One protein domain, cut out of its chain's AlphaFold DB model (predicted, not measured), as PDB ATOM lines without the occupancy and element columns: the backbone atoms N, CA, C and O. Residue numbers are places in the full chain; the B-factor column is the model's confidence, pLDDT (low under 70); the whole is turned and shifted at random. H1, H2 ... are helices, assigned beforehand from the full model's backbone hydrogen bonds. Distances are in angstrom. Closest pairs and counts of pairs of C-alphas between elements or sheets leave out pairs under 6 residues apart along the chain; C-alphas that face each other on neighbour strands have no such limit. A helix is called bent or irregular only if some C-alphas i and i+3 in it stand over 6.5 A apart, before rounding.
ATOM      1  N   SER A  37      16.762  -5.959 -44.608       93.62
ATOM      2  CA  SER A  37      15.994  -6.349 -43.416       93.62
ATOM      3  C   SER A  37      16.483  -7.668 -42.816       93.62
ATOM      4  O   SER A  37      16.657  -7.759 -41.598       93.62
ATOM      5  N   PHE A  38      16.757  -8.681 -43.648       90.38
ATOM      6  CA  PHE A  38      17.342  -9.945 -43.187       90.38
ATOM      7  C   PHE A  38      18.726  -9.727 -42.572       90.38
ATOM      8  O   PHE A  38      18.999 -10.227 -41.479       90.38
ATOM      9  N   TYR A  39      19.571  -8.930 -43.225       88.12
ATOM     10  CA  TYR A  39      20.903  -8.613 -42.722       88.12
ATOM     11  C   TYR A  39      20.851  -7.856 -41.384       88.12
ATOM     12  O   TYR A  39      21.492  -8.264 -40.412       88.12
ATOM     13  N   ALA A  40      20.029  -6.806 -41.296       92.00
ATOM     14  CA  ALA A  40      19.831  -6.032 -40.072       92.00
ATOM     15  C   ALA A  40      19.259  -6.893 -38.935       92.00
ATOM     16  O   ALA A  40      19.702  -6.777 -37.793       92.00
ATOM     17  N   THR A  41      18.329  -7.804 -39.240       90.81
ATOM     18  CA  THR A  41      17.783  -8.758 -38.261       90.81
ATOM     19  C   THR A  41      18.856  -9.731 -37.771       90.81
ATOM     20  O   THR A  41      18.954  -9.965 -36.568       90.81
ATOM     21  N   GLY A  42      19.714 -10.242 -38.660       87.38
ATOM     22  CA  GLY A  42      20.848 -11.090 -38.284       87.38
ATOM     23  C   GLY A  42      21.824 -10.379 -37.343       87.38
ATOM     24  O   GLY A  42      22.185 -10.922 -36.295       87.38
ATOM     25  N   LEU A  43      22.177  -9.126 -37.654       88.00
ATOM     26  CA  LEU A  43      22.982  -8.285 -36.762       88.00
ATOM     27  C   LEU A  43      22.282  -8.030 -35.425       88.00
ATOM     28  O   LEU A  43      22.916  -8.126 -34.375       88.00
ATOM     29  N   ARG A  44      20.974  -7.746 -35.444       88.38
ATOM     30  CA  ARG A  44      20.189  -7.508 -34.229       88.38
ATOM     31  C   ARG A  44      20.173  -8.737 -33.328       88.38
ATOM     32  O   ARG A  44      20.357  -8.584 -32.126       88.38
ATOM     33  N   LEU A  45      20.000  -9.932 -33.891       86.38
ATOM     34  CA  LEU A  45      20.063 -11.193 -33.151       86.38
ATOM     35  C   LEU A  45      21.462 -11.445 -32.579       86.38
ATOM     36  O   LEU A  45      21.584 -11.838 -31.425       86.38
ATOM     37  N   LEU A  46      22.526 -11.158 -33.333       82.38
ATOM     38  CA  LEU A  46      23.898 -11.300 -32.836       82.38
ATOM     39  C   LEU A  46      24.244 -10.282 -31.732       82.38
ATOM     40  O   LEU A  46      25.065 -10.563 -30.848       82.38
ATOM     41  N   ALA A  47      23.611  -9.110 -31.776       84.94
ATOM     42  CA  ALA A  47      23.713  -8.087 -30.744       84.94
ATOM     43  C   ALA A  47      22.975  -8.474 -29.449       84.94
ATOM     44  O   ALA A  47      23.288  -7.928 -28.394       84.94
ATOM     45  N   VAL A  48      22.045  -9.439 -29.478       83.44
ATOM     46  CA  VAL A  48      21.422  -9.965 -28.253       83.44
ATOM     47  C   VAL A  48      22.494 -10.638 -27.388       83.44
ATOM     48  O   VAL A  48      23.174 -11.573 -27.815       83.44
ATOM     49  N   GLY A  49      22.661 -10.150 -26.157       71.06
ATOM     50  CA  GLY A  49      23.716 -10.608 -25.246       71.06
ATOM     51  C   GLY A  49      25.117 -10.095 -25.605       71.06
ATOM     52  O   GLY A  49      26.115 -10.685 -25.181       71.06
ATOM     53  N   ARG A  70      25.698 -16.258 -24.368       69.50
ATOM     54  CA  ARG A  70      24.922 -15.896 -25.561       69.50
ATOM     55  C   ARG A  70      23.885 -16.994 -25.850       69.50
ATOM     56  O   ARG A  70      24.274 -18.159 -25.955       69.50
ATOM     57  N   PRO A  71      22.591 -16.663 -25.994       78.25
ATOM     58  CA  PRO A  71      21.568 -17.671 -26.233       78.25
ATOM     59  C   PRO A  71      21.776 -18.318 -27.607       78.25
ATOM     60  O   PRO A  71      21.776 -17.632 -28.630       78.25
ATOM     61  N   ALA A  72      21.910 -19.647 -27.639       78.75
ATOM     62  CA  ALA A  72      22.174 -20.410 -28.864       78.75
ATOM     63  C   ALA A  72      21.125 -20.160 -29.964       78.75
ATOM     64  O   ALA A  72      21.461 -20.115 -31.146       78.75
ATOM     65  N   GLY A  73      19.867 -19.915 -29.575       81.00
ATOM     66  CA  GLY A  73      18.789 -19.568 -30.504       81.00
ATOM     67  C   GLY A  73      19.018 -18.249 -31.251       81.00
ATOM     68  O   GLY A  73      18.695 -18.163 -32.433       81.00
ATOM     69  N   ALA A  74      19.633 -17.244 -30.616       81.31
ATOM     70  CA  ALA A  74      19.938 -15.971 -31.275       81.31
ATOM     71  C   ALA A  74      21.058 -16.135 -32.310       81.31
ATOM     72  O   ALA A  74      20.974 -15.600 -33.414       81.31
ATOM     73  N   THR A  75      22.072 -16.940 -31.991       82.06
ATOM     74  CA  THR A  75      23.150 -17.272 -32.929       82.06
ATOM     75  C   THR A  75      22.629 -18.078 -34.118       82.06
ATOM     76  O   THR A  75      22.910 -17.721 -35.260       82.06
ATOM     77  N   ALA A  76      21.824 -19.117 -33.874       87.38
ATOM     78  CA  ALA A  76      21.219 -19.913 -34.940       87.38
ATOM     79  C   ALA A  76      20.325 -19.055 -35.851       87.38
ATOM     80  O   ALA A  76      20.471 -19.097 -37.071       87.38
ATOM     81  N   GLY A  77      19.459 -18.217 -35.267       85.19
ATOM     82  CA  GLY A  77      18.604 -17.303 -36.024       85.19
ATOM     83  C   GLY A  77      19.398 -16.294 -36.858       85.19
ATOM     84  O   GLY A  77      19.044 -16.044 -38.009       85.19
ATOM     85  N   ALA A  78      20.506 -15.765 -36.325       86.94
ATOM     86  CA  ALA A  78      21.383 -14.866 -37.072       86.94
ATOM     87  C   ALA A  78      21.992 -15.553 -38.302       86.94
ATOM     88  O   ALA A  78      21.945 -14.999 -39.399       86.94
ATOM     89  N   TYR A  79      22.501 -16.780 -38.148       89.19
ATOM     90  CA  TYR A  79      23.037 -17.549 -39.274       89.19
ATOM     91  C   TYR A  79      21.973 -17.870 -40.322       89.19
ATOM     92  O   TYR A  79      22.251 -17.742 -41.511       89.19
ATOM     93  N   VAL A  80      20.755 -18.223 -39.904       93.06
ATOM     94  CA  VAL A  80      19.636 -18.445 -40.832       93.06
ATOM     95  C   VAL A  80      19.318 -17.167 -41.614       93.06
ATOM     96  O   VAL A  80      19.199 -17.220 -42.836       93.06
ATOM     97  N   ALA A  81      19.241 -16.012 -40.946       90.19
ATOM     98  CA  ALA A  81      18.972 -14.735 -41.606       90.19
ATOM     99  C   ALA A  81      20.065 -14.363 -42.625       90.19
ATOM    100  O   ALA A  81      19.753 -13.968 -43.749       90.19
ATOM    101  N   PHE A  82      21.342 -14.552 -42.272       89.81
ATOM    102  CA  PHE A  82      22.451 -14.330 -43.202       89.81
ATOM    103  C   PHE A  82      22.456 -15.325 -44.363       89.81
ATOM    104  O   PHE A  82      22.711 -14.921 -45.495       89.81
ATOM    105  N   ALA A  83      22.145 -16.599 -44.113       93.31
ATOM    106  CA  ALA A  83      22.071 -17.614 -45.158       93.31
ATOM    107  C   ALA A  83      20.959 -17.301 -46.167       93.31
ATOM    108  O   ALA A  83      21.192 -17.395 -47.369       93.31
ATOM    109  N   LEU A  84      19.783 -16.867 -45.699       92.88
ATOM    110  CA  LEU A  84      18.684 -16.445 -46.571       92.88
ATOM    111  C   LEU A  84      19.060 -15.218 -47.411       92.88
ATOM    112  O   LEU A  84      18.819 -15.210 -48.617       92.88
ATOM    113  N   ALA A  85      19.697 -14.210 -46.805       92.31
ATOM    114  CA  ALA A  85      20.172 -13.031 -47.529       92.31
ATOM    115  C   ALA A  85      21.225 -13.395 -48.591       92.31
ATOM    116  O   ALA A  85      21.115 -12.977 -49.744       92.31
ATOM    117  N   ALA A  86      22.215 -14.212 -48.226       91.62
ATOM    118  CA  ALA A  86      23.245 -14.678 -49.147       91.62
ATOM    119  C   ALA A  86      22.648 -15.514 -50.287       91.62
ATOM    120  O   ALA A  86      22.985 -15.286 -51.445       91.62
ATOM    121  N   ALA A  87      21.724 -16.431 -49.986       94.56
ATOM    122  CA  ALA A  87      21.045 -17.243 -50.990       94.56
ATOM    123  C   ALA A  87      20.253 -16.380 -51.983       94.56
ATOM    124  O   ALA A  87      20.350 -16.604 -53.187       94.56
ATOM    125  N   ALA A  88      19.532 -15.361 -51.502       90.44
ATOM    126  CA  ALA A  88      18.811 -14.428 -52.365       90.44
ATOM    127  C   ALA A  88      19.758 -13.660 -53.304       90.44
ATOM    128  O   ALA A  88      19.486 -13.550 -54.500       90.44
ATOM    129  N   VAL A  89      20.897 -13.179 -52.791       90.69
ATOM    130  CA  VAL A  89      21.912 -12.479 -53.598       90.69
ATOM    131  C   VAL A  89      22.552 -13.412 -54.626       90.69
ATOM    132  O   VAL A  89      22.654 -13.052 -55.797       90.69
ATOM    133  N   LEU A  90      22.956 -14.617 -54.216       95.06
ATOM    134  CA  LEU A  90      23.553 -15.611 -55.111       95.06
ATOM    135  C   LEU A  90      22.578 -16.038 -56.209       95.06
ATOM    136  O   LEU A  90      22.980 -16.182 -57.361       95.06
ATOM    137  N   TYR A  91      21.297 -16.185 -55.875       93.12
ATOM    138  CA  TYR A  91      20.260 -16.476 -56.856       93.12
ATOM    139  C   TYR A  91      20.049 -15.309 -57.832       93.12
ATOM    140  O   TYR A  91      19.953 -15.523 -59.038       93.12
ATOM    141  N   GLY A  92      20.065 -14.064 -57.344       88.06
ATOM    142  CA  GLY A  92      20.049 -12.883 -58.211       88.06
ATOM    143  C   GLY A  92      21.243 -12.848 -59.174       88.06
ATOM    144  O   GLY A  92      21.067 -12.597 -60.364       88.06
ATOM    145  N   LEU A  93      22.447 -13.167 -58.688       90.81
ATOM    146  CA  LEU A  93      23.656 -13.250 -59.513       90.81
ATOM    147  C   LEU A  93      23.567 -14.371 -60.561       90.81
ATOM    148  O   LEU A  93      23.972 -14.174 -61.704       90.81
ATOM    149  N   TYR A  94      23.009 -15.523 -60.186       93.94
ATOM    150  CA  TYR A  94      22.754 -16.644 -61.091       93.94
ATOM    151  C   TYR A  94      21.849 -16.244 -62.267       93.94
ATOM    152  O   TYR A  94      22.148 -16.570 -63.413       93.94
ATOM    153  N   LEU A  95      20.783 -15.484 -61.996       90.38
ATOM    154  CA  LEU A  95      19.878 -14.977 -63.032       90.38
ATOM    155  C   LEU A  95      20.478 -13.831 -63.858       90.38
ATOM    156  O   LEU A  95      20.077 -13.622 -64.996       90.38
ATOM    157  N   LEU A  96      21.427 -13.072 -63.308       88.19
ATOM    158  CA  LEU A  96      22.091 -11.995 -64.043       88.19
ATOM    159  C   LEU A  96      23.117 -12.534 -65.049       88.19
ATOM    160  O   LEU A  96      23.332 -11.917 -66.091       88.19
ATOM    161  N   ILE A  97      23.748 -13.672 -64.744       94.44
ATOM    162  CA  ILE A  97      24.753 -14.302 -65.603       94.44
ATOM    163  C   ILE A  97      24.053 -15.274 -66.571       94.44
ATOM    164  O   ILE A  97      23.682 -16.375 -66.162       94.44
ATOM    165  N   PRO A  98      23.937 -14.948 -67.876       89.38
ATOM    166  CA  PRO A  98      23.184 -15.763 -68.838       89.38
ATOM    167  C   PRO A  98      23.850 -17.103 -69.175       89.38
ATOM    168  O   PRO A  98      23.340 -17.863 -69.977       89.38
ATOM    169  N   GLN A  99      25.057 -17.358 -68.667       88.75
ATOM    170  CA  GLN A  99      25.787 -18.610 -68.892       88.75
ATOM    171  C   GLN A  99      25.455 -19.680 -67.846       88.75
ATOM    172  O   GLN A  99      25.869 -20.826 -68.003       88.75
ATOM    173  N   PHE A 100      24.768 -19.315 -66.758       84.62
ATOM    174  CA  PHE A 100      24.440 -20.238 -65.671       84.62
ATOM    175  C   PHE A 100      23.010 -20.791 -65.749       84.62
ATOM    176  O   PHE A 100      22.730 -21.802 -65.100       84.62
ATOM    177  N   HIS A 101      22.133 -20.188 -66.556       78.00
ATOM    178  CA  HIS A 101      20.752 -20.623 -66.770       78.00
ATOM    179  C   HIS A 101      20.395 -20.692 -68.254       78.00
ATOM    180  O   HIS A 101      21.003 -19.934 -69.039       78.00
TER     181      HIS A 101
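Overview. This is residues 37 to 49 and 70 to 101 of the 101 residues of an uncharacterized protein of Glaciibacter flavus (UniProt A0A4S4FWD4). One long helix, H2, makes the length of a rod, and a shorter helix, H1, packs side by side along its first part, running the opposite way. The rest of H2, from residue 87, sticks out past H1 with a short tail, residues 97 to 101, at its far end. The printed part has 45 residues, with two named helices in the order H1, H2 and no named strand; its class is all helix. It is only just loose, close to extended, with a radius of gyration of the C-alphas of 13.7 A, and its C-alphas span 44 by 16 by 8 A.

Arrangement. H2, residues 72 to 96, touches H1, residues 37 to 47, with its residues 74 to 85 alone. Their closest C-alphas are those of Ala 78 and Gly 42, 4.0 A apart. Their lines stand at a shallow tilt of 27 degrees, and they run opposite ways. From centre to centre the two helices are 11.3 A apart. Residues 87 to 101 stand free, of which 87 to 96 belong to H2. In H1 and H2 every O i to N i+4 pair is within hydrogen-bond range.

Along the chain. H2 has 25 residues and measures 36.2 A from C-alpha 72 at (22.174, -20.410, -28.864) to C-alpha 96 at (22.091, -11.995, -64.043). H1 has 11 residues and measures 14.9 A from its first to its last C-alpha, beginning at C-alpha 37 at (15.994, -6.349, -43.416). Neither helix is bent.

Size, cuts and confidence. The two C-alphas farthest apart are those of Gly 49 and Gln 99, at 44.4 A. Residues 50 to 69 are cut out, and C-alphas 49 and 70 are 5.4 A apart across the cut, which falls in the link from H1 to H2. His 101 is the chain's last residue. The mean pLDDT of the printed part is 87.6, and residue 70 is the one printed residue under 70.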